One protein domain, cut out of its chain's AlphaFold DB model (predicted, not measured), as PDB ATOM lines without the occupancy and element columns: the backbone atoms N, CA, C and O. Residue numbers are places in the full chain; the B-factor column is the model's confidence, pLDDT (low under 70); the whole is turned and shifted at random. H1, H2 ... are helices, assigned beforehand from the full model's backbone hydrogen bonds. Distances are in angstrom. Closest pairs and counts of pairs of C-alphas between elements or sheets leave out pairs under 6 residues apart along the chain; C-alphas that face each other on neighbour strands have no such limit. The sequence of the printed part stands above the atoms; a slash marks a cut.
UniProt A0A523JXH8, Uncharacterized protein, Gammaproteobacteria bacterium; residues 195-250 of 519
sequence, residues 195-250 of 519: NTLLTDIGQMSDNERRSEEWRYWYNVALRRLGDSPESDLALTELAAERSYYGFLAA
ATOM      1  N   ASN A 195     -26.669   6.180  29.597       97.56
ATOM      2  CA  ASN A 195     -27.124   4.896  29.042       97.56
ATOM      3  C   ASN A 195     -26.103   4.291  28.065       97.56
ATOM      4  O   ASN A 195     -25.801   3.096  28.107       97.56
ATOM      5  N   THR A 196     -25.539   5.127  27.191       97.94
ATOM      6  CA  THR A 196     -24.527   4.671  26.228       97.94
ATOM      7  C   THR A 196     -23.209   4.354  26.927       97.94
ATOM      8  O   THR A 196     -22.582   3.354  26.606       97.94
ATOM      9  N   LEU A 197     -22.833   5.129  27.949       98.31
ATOM     10  CA  LEU A 197     -21.653   4.855  28.767       98.31
ATOM     11  C   LEU A 197     -21.726   3.477  29.442       98.31
ATOM     12  O   LEU A 197     -20.752   2.731  29.385       98.31
ATOM     13  N   LEU A 198     -22.872   3.107  30.026       97.88
ATOM     14  CA  LEU A 198     -23.069   1.769  30.603       97.88
ATOM     15  C   LEU A 198     -22.902   0.667  29.552       97.88
ATOM     16  O   LEU A 198     -22.257  -0.348  29.815       97.88
ATOM     17  N   THR A 199     -23.440   0.891  28.350       97.25
ATOM     18  CA  THR A 199     -23.293  -0.040  27.222       97.25
ATOM     19  C   THR A 199     -21.826  -0.184  26.816       97.25
ATOM     20  O   THR A 199     -21.339  -1.305  26.681       97.25
ATOM     21  N   ASP A 200     -21.104   0.928  26.674       97.56
ATOM     22  CA  ASP A 200     -19.694   0.946  26.272       97.56
ATOM     23  C   ASP A 200     -18.783   0.266  27.300       97.56
ATOM     24  O   ASP A 200     -17.908  -0.515  26.924       97.56
ATOM     25  N   ILE A 201     -19.004   0.515  28.595       98.00
ATOM     26  CA  ILE A 201     -18.290  -0.179  29.677       98.00
ATOM     27  C   ILE A 201     -18.631  -1.676  29.658       98.00
ATOM     28  O   ILE A 201     -17.751  -2.519  29.827       98.00
ATOM     29  N   GLY A 202     -19.882  -2.034  29.363       96.38
ATOM     30  CA  GLY A 202     -20.307  -3.421  29.174       96.38
ATOM     31  C   GLY A 202     -19.576  -4.163  28.045       96.38
ATOM     32  O   GLY A 202     -19.505  -5.387  28.090       96.38
ATOM     33  N   GLN A 203     -18.980  -3.462  27.073       95.38
ATOM     34  CA  GLN A 203     -18.194  -4.061  25.979       95.38
ATOM     35  C   GLN A 203     -16.695  -4.204  26.289       95.38
ATOM     36  O   GLN A 203     -15.928  -4.666  25.444       95.38
ATOM     37  N   MET A 204     -16.242  -3.771  27.463       97.38
ATOM     38  CA  MET A 204     -14.860  -3.969  27.903       97.38
ATOM     39  C   MET A 204     -14.630  -5.407  28.375       97.38
ATOM     40  O   MET A 204     -15.564  -6.088  28.809       97.38
ATOM     41  N   SER A 205     -13.376  -5.858  28.340       97.06
ATOM     42  CA  SER A 205     -12.980  -7.104  28.993       97.06
ATOM     43  C   SER A 205     -13.240  -7.052  30.504       97.06
ATOM     44  O   SER A 205     -13.296  -5.980  31.110       97.06
ATOM     45  N   ASP A 206     -13.345  -8.219  31.147       96.81
ATOM     46  CA  ASP A 206     -13.493  -8.298  32.607       96.81
ATOM     47  C   ASP A 206     -12.367  -7.584  33.355       96.81
ATOM     48  O   ASP A 206     -12.607  -6.948  34.379       96.81
ATOM     49  N   ASN A 207     -11.140  -7.674  32.838       96.38
ATOM     50  CA  ASN A 207      -9.985  -7.024  33.442       96.38
ATOM     51  C   ASN A 207     -10.115  -5.498  33.392       96.38
ATOM     52  O   ASN A 207      -9.896  -4.823  34.394       96.38
ATOM     53  N   GLU A 208     -10.516  -4.955  32.244       97.00
ATOM     54  CA  GLU A 208     -10.693  -3.515  32.084       97.00
ATOM     55  C   GLU A 208     -11.884  -3.008  32.920       97.00
ATOM     56  O   GLU A 208     -11.731  -2.035  33.659       97.00
ATOM     57  N   ARG A 209     -13.027  -3.715  32.929       96.69
ATOM     58  CA  ARG A 209     -14.195  -3.360  33.764       96.69
ATOM     59  C   ARG A 209     -13.890  -3.306  35.260       96.69
ATOM     60  O   ARG A 209     -14.493  -2.507  35.969       96.69
ATOM     61  N   ARG A 210     -12.976  -4.150  35.747       96.12
ATOM     62  CA  ARG A 210     -12.568  -4.193  37.162       96.12
ATOM     63  C   ARG A 210     -11.602  -3.079  37.558       96.12
ATOM     64  O   ARG A 210     -11.327  -2.932  38.747       96.12
ATOM     65  N   SER A 211     -11.089  -2.299  36.606       96.81
ATOM     66  CA  SER A 211     -10.278  -1.130  36.940       96.81
ATOM     67  C   SER A 211     -11.085  -0.116  37.755       96.81
ATOM     68  O   SER A 211     -12.295   0.038  37.568       96.81
ATOM     69  N   GLU A 212     -10.407   0.602  38.650       97.19
ATOM     70  CA  GLU A 212     -11.024   1.641  39.483       97.19
ATOM     71  C   GLU A 212     -11.781   2.689  38.646       97.19
ATOM     72  O   GLU A 212     -12.872   3.111  39.020       97.19
ATOM     73  N   GLU A 213     -11.228   3.055  37.482       97.62
ATOM     74  CA  GLU A 213     -11.810   4.025  36.544       97.62
ATOM     75  C   GLU A 213     -13.213   3.619  36.106       97.62
ATOM     76  O   GLU A 213     -14.157   4.406  36.216       97.62
ATOM     77  N   TRP A 214     -13.365   2.385  35.630       98.06
ATOM     78  CA  TRP A 214     -14.641   1.932  35.093       98.06
ATOM     79  C   TRP A 214     -15.602   1.467  36.177       98.06
ATOM     80  O   TRP A 214     -16.798   1.686  36.014       98.06
ATOM     81  N   ARG A 215     -15.111   0.963  37.318       98.12
ATOM     82  CA  ARG A 215     -15.943   0.767  38.519       98.12
ATOM     83  C   ARG A 215     -16.568   2.085  38.974       98.12
ATOM     84  O   ARG A 215     -17.770   2.119  39.224       98.12
ATOM     85  N   TYR A 216     -15.797   3.171  39.031       98.56
ATOM     86  CA  TYR A 216     -16.322   4.487  39.398       98.56
ATOM     87  C   TYR A 216     -17.362   4.981  38.388       98.56
ATOM     88  O   TYR A 216     -18.514   5.219  38.745       98.56
ATOM     89  N   TRP A 217     -16.989   5.100  37.109       98.44
ATOM     90  CA  TRP A 217     -17.866   5.714  36.110       98.44
ATOM     91  C   TRP A 217     -19.111   4.891  35.784       98.44
ATOM     92  O   TRP A 217     -20.150   5.482  35.494       98.44
ATOM     93  N   TYR A 218     -19.041   3.560  35.865       98.31
ATOM     94  CA  TYR A 218     -20.209   2.693  35.712       98.31
ATOM     95  C   TYR A 218     -21.243   2.958  36.811       98.31
ATOM     96  O   TYR A 218     -22.407   3.229  36.522       98.31
ATOM     97  N   ASN A 219     -20.804   2.966  38.070       98.12
ATOM     98  CA  ASN A 219     -21.697   3.157  39.211       98.12
ATOM     99  C   ASN A 219     -22.205   4.606  39.322       98.12
ATOM    100  O   ASN A 219     -23.385   4.838  39.595       98.12
ATOM    101  N   VAL A 220     -21.372   5.596  38.982       97.19
ATOM    102  CA  VAL A 220     -21.831   6.986  38.827       97.19
ATOM    103  C   VAL A 220     -22.896   7.087  37.734       97.19
ATOM    104  O   VAL A 220     -23.927   7.712  37.960       97.19
ATOM    105  N   ALA A 221     -22.703   6.455  36.572       97.62
ATOM    106  CA  ALA A 221     -23.697   6.476  35.498       97.62
ATOM    107  C   ALA A 221     -25.028   5.835  35.919       97.62
ATOM    108  O   ALA A 221     -26.076   6.404  35.616       97.62
ATOM    109  N   LEU A 222     -24.996   4.720  36.661       96.62
ATOM    110  CA  LEU A 222     -26.195   4.121  37.257       96.62
ATOM    111  C   LEU A 222     -26.915   5.115  38.177       96.62
ATOM    112  O   LEU A 222     -28.089   5.387  37.948       96.62
ATOM    113  N   ARG A 223     -26.198   5.746  39.119       95.06
ATOM    114  CA  ARG A 223     -26.770   6.743  40.047       95.06
ATOM    115  C   ARG A 223     -27.385   7.949  39.338       95.06
ATOM    116  O   ARG A 223     -28.363   8.517  39.808       95.06
ATOM    117  N   ARG A 224     -26.818   8.377  38.205       95.12
ATOM    118  CA  ARG A 224     -27.383   9.479  37.403       95.12
ATOM    119  C   ARG A 224     -28.649   9.080  36.641       95.12
ATOM    120  O   ARG A 224     -29.408   9.967  36.262       95.12
ATOM    121  N   LEU A 225     -28.867   7.787  36.397       95.50
ATOM    122  CA  LEU A 225     -30.074   7.257  35.751       95.50
ATOM    123  C   LEU A 225     -31.169   6.873  36.758       95.50
ATOM    124  O   LEU A 225     -32.334   6.800  36.373       95.50
ATOM    125  N   GLY A 226     -30.813   6.665  38.025       93.06
ATOM    126  CA  GLY A 226     -31.734   6.418  39.130       93.06
ATOM    127  C   GLY A 226     -31.014   5.865  40.360       93.06
ATOM    128  O   GLY A 226     -29.839   5.507  40.296       93.06
ATOM    129  N   ASP A 227     -31.723   5.777  41.483       81.88
ATOM    130  CA  ASP A 227     -31.172   5.182  42.702       81.88
ATOM    131  C   ASP A 227     -30.928   3.676  42.509       81.88
ATOM    132  O   ASP A 227     -31.809   2.942  42.059       81.88
ATOM    133  N   SER A 228     -29.729   3.209  42.866       88.25
ATOM    134  CA  SER A 228     -29.353   1.791  42.836       88.25
ATOM    135  C   SER A 228     -28.548   1.446  44.094       88.25
ATOM    136  O   SER A 228     -27.385   1.841  44.196       88.25
ATOM    137  N   PRO A 229     -29.133   0.696  45.047       92.38
ATOM    138  CA  PRO A 229     -28.422   0.220  46.234       92.38
ATOM    139  C   PRO A 229     -27.169  -0.604  45.906       92.38
ATOM    140  O   PRO A 229     -26.175  -0.543  46.627       92.38
ATOM    141  N   GLU A 230     -27.186  -1.350  44.801       93.06
ATOM    142  CA  GLU A 230     -26.045  -2.133  44.320       93.06
ATOM    143  C   GLU A 230     -24.888  -1.226  43.885       93.06
ATOM    144  O   GLU A 230     -23.727  -1.508  44.187       93.06
ATOM    145  N   SER A 231     -25.208  -0.115  43.212       94.69
ATOM    146  CA  SER A 231     -24.230   0.903  42.828       94.69
ATOM    147  C   SER A 231     -23.593   1.569  44.051       94.69
ATOM    148  O   SER A 231     -22.375   1.765  44.096       94.69
ATOM    149  N   ASP A 232     -24.392   1.848  45.080       95.62
ATOM    150  CA  ASP A 232     -23.923   2.469  46.323       95.62
ATOM    151  C   ASP A 232     -23.013   1.536  47.119       95.62
ATOM    152  O   ASP A 232     -21.989   1.973  47.651       95.62
ATOM    153  N   LEU A 233     -23.324   0.237  47.141       96.94
ATOM    154  CA  LEU A 233     -22.441  -0.774  47.716       96.94
ATOM    155  C   LEU A 233     -21.103  -0.828  46.966       96.94
ATOM    156  O   LEU A 233     -20.048  -0.746  47.591       96.94
ATOM    157  N   ALA A 234     -21.131  -0.885  45.632       97.19
ATOM    158  CA  ALA A 234     -19.918  -0.935  44.818       97.19
ATOM    159  C   ALA A 234     -19.050   0.333  44.963       97.19
ATOM    160  O   ALA A 234     -17.819   0.250  44.988       97.19
ATOM    161  N   LEU A 235     -19.671   1.512  45.088       98.12
ATOM    162  CA  LEU A 235     -18.964   2.761  45.387       98.12
ATOM    163  C   LEU A 235     -18.432   2.794  46.822       98.12
ATOM    164  O   LEU A 235     -17.356   3.339  47.035       98.12
ATOM    165  N   THR A 236     -19.121   2.184  47.788       98.12
ATOM    166  CA  THR A 236     -18.626   2.059  49.169       98.12
ATOM    167  C   THR A 236     -17.374   1.184  49.227       98.12
ATOM    168  O   THR A 236     -16.396   1.548  49.877       98.12
ATOM    169  N   GLU A 237     -17.361   0.062  48.502       97.56
ATOM    170  CA  GLU A 237     -16.172  -0.788  48.368       97.56
ATOM    171  C   GLU A 237     -15.009  -0.032  47.718       97.56
ATOM    172  O   GLU A 237     -13.880  -0.099  48.200       97.56
ATOM    173  N   LEU A 238     -15.277   0.729  46.651       98.00
ATOM    174  CA  LEU A 238     -14.256   1.553  46.002       98.00
ATOM    175  C   LEU A 238     -13.762   2.684  46.919       98.00
ATOM    176  O   LEU A 238     -12.575   2.993  46.920       98.00
ATOM    177  N   ALA A 239     -14.641   3.271  47.735       98.06
ATOM    178  CA  ALA A 239     -14.306   4.324  48.693       98.06
ATOM    179  C   ALA A 239     -13.338   3.871  49.802       98.06
ATOM    180  O   ALA A 239     -12.699   4.712  50.438       98.06
ATOM    181  N   ALA A 240     -13.197   2.558  50.015       95.75
ATOM    182  CA  ALA A 240     -12.192   1.991  50.910       95.75
ATOM    183  C   ALA A 240     -10.765   2.039  50.322       95.75
ATOM    184  O   ALA A 240      -9.789   1.843  51.049       95.75
ATOM    185  N   GLU A 241     -10.617   2.304  49.021       94.94
ATOM    186  CA  GLU A 241      -9.326   2.355  48.338       94.94
ATOM    187  C   GLU A 241      -8.700   3.759  48.417       94.94
ATOM    188  O   GLU A 241      -9.341   4.786  48.187       94.94
ATOM    189  N   ARG A 242      -7.395   3.831  48.706       94.81
ATOM    190  CA  ARG A 242      -6.655   5.100  48.847       94.81
ATOM    191  C   ARG A 242      -6.153   5.616  47.499       94.81
ATOM    192  O   ARG A 242      -4.945   5.726  47.269       94.81
ATOM    193  N   SER A 243      -7.086   5.894  46.597       96.00
ATOM    194  CA  SER A 243      -6.819   6.298  45.218       96.00
ATOM    195  C   SER A 243      -7.663   7.504  44.797       96.00
ATOM    196  O   SER A 243      -8.556   7.942  45.517       96.00
ATOM    197  N   TYR A 244      -7.389   8.042  43.603       98.19
ATOM    198  CA  TYR A 244      -8.196   9.115  43.014       98.19
ATOM    199  C   TYR A 244      -9.686   8.745  42.959       98.19
ATOM    200  O   TYR A 244     -10.528   9.532  43.377       98.19
ATOM    201  N   TYR A 245     -10.012   7.536  42.495       98.44
ATOM    202  CA  TYR A 245     -11.404   7.102  42.394       98.44
ATOM    203  C   TYR A 245     -12.002   6.666  43.717       98.44
ATOM    204  O   TYR A 245     -13.195   6.872  43.900       98.44
ATOM    205  N   GLY A 246     -11.211   6.118  44.641       98.12
ATOM    206  CA  GLY A 246     -11.713   5.832  45.981       98.12
ATOM    207  C   GLY A 246     -12.120   7.109  46.716       98.12
ATOM    208  O   GLY A 246     -13.232   7.202  47.232       98.12
ATOM    209  N   PHE A 247     -11.300   8.161  46.647       98.31
ATOM    210  CA  PHE A 247     -11.671   9.467  47.200       98.31
ATOM    211  C   PHE A 247     -12.905  10.068  46.512       98.31
ATOM    212  O   PHE A 247     -13.803  10.557  47.193       98.31
ATOM    213  N   LEU A 248     -13.017   9.969  45.183       98.38
ATOM    214  CA  LEU A 248     -14.216  10.437  44.480       98.38
ATOM    215  C   LEU A 248     -15.466   9.592  44.759       98.38
ATOM    216  O   LEU A 248     -16.570  10.132  44.756       98.38
ATOM    217  N   ALA A 249     -15.331   8.286  44.983       98.44
ATOM    218  CA  ALA A 249     -16.443   7.424  45.372       98.44
ATOM    219  C   ALA A 249     -16.944   7.788  46.777       98.44
ATOM    220  O   ALA A 249     -18.152   7.900  46.989       98.44
ATOM    221  N   ALA A 250     -16.024   8.075  47.705       98.25
ATOM    222  CA  ALA A 250     -16.369   8.628  49.009       98.25
ATOM    223  C   ALA A 250     -17.071   9.993  48.876       98.25
ATOM    224  O   ALA A 250     -18.059  10.246  49.570       98.25
TER     225      ALA A 250
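AT A GLANCE: This is residues 195 to 250 of the 519 residues of an uncharacterized protein of Gammaproteobacteria bacterium (UniProt A0A523JXH8). Three helices lie side by side in a row, H1, H3 and H4, with the longest, H3, in the middle and running opposite to the other two. H5 folds back after H4 and packs on the last part of H4 and the first part of H3, while the short H2 sits near the end of the row where H1 ends and H3 begins. The printed part has 56 residues with five named helices, H1 to H5 in order along the chain, and no named strand; the class is all helix. It is compact, with a radius of gyration of the C-alphas of 10.7 A and spans of 27 by 26 by 15 A.

HOW THE PARTS SIT: H1, residues 195 to 202, touches H3, residues 212 to 225, at a shallow tilt of 29 degrees, opposite ways; their closest C-alphas are those of Leu 198 and Tyr 218, 5.9 A apart. Between them in the chain comes H2, residues 206 to 209, which touches no helix. It is close to H3 but not clearly touching, the closest C-alphas being those of Arg 209 and Arg 215, 6.5 A apart. H3 is the hub, the helix that touches most others: H1, H4 and H5. H3 and H4, residues 229 to 239, form a helical hairpin: they touch, opposite ways, at a shallow tilt of 32 degrees, only just short of steep, with the C-alphas of Asn 219 and Ser 231 closest at 5.0 A. H5, residues 244 to 250, touches H4 at a steep tilt of 48 degrees, opposite ways; the closest C-alphas are those of Ala 239 and Gly 246, 4.0 A apart. H3 touches H5 with residues 212 to 216 alone, the same way, at a tilt of 38 degrees, only just steep; the closest C-alphas are those of Glu 212 and Tyr 245, 6.2 A apart. The helix packing is part aligned, part crossed, with two of four tilts shallow. H1 and H2 are each apart from H4 and H5. In H1, H3, H4 and H5 every O i to N i+4 pair is within hydrogen-bond range; H2 is too short for such a pair.

IN THESE COORDINATES: H1 begins at C-alpha 195, (-27.124, 4.896, 29.042), and is 10.8 A long. H2 spans 5.1 A. H3 runs 20.2 A from C-alpha 212 at (-11.024, 1.641, 39.483). H4 is 14.9 A long. H5, 10.1 A, ends at C-alpha 250, (-16.369, 8.628, 49.009).

THE WHOLE: The two C-alphas farthest apart are those of Thr 196 and Arg 242, 28.8 A. The printed part has no cut, and the four links between helices are tight. The mean pLDDT of the printed part is 96.5, and no printed residue is under 70.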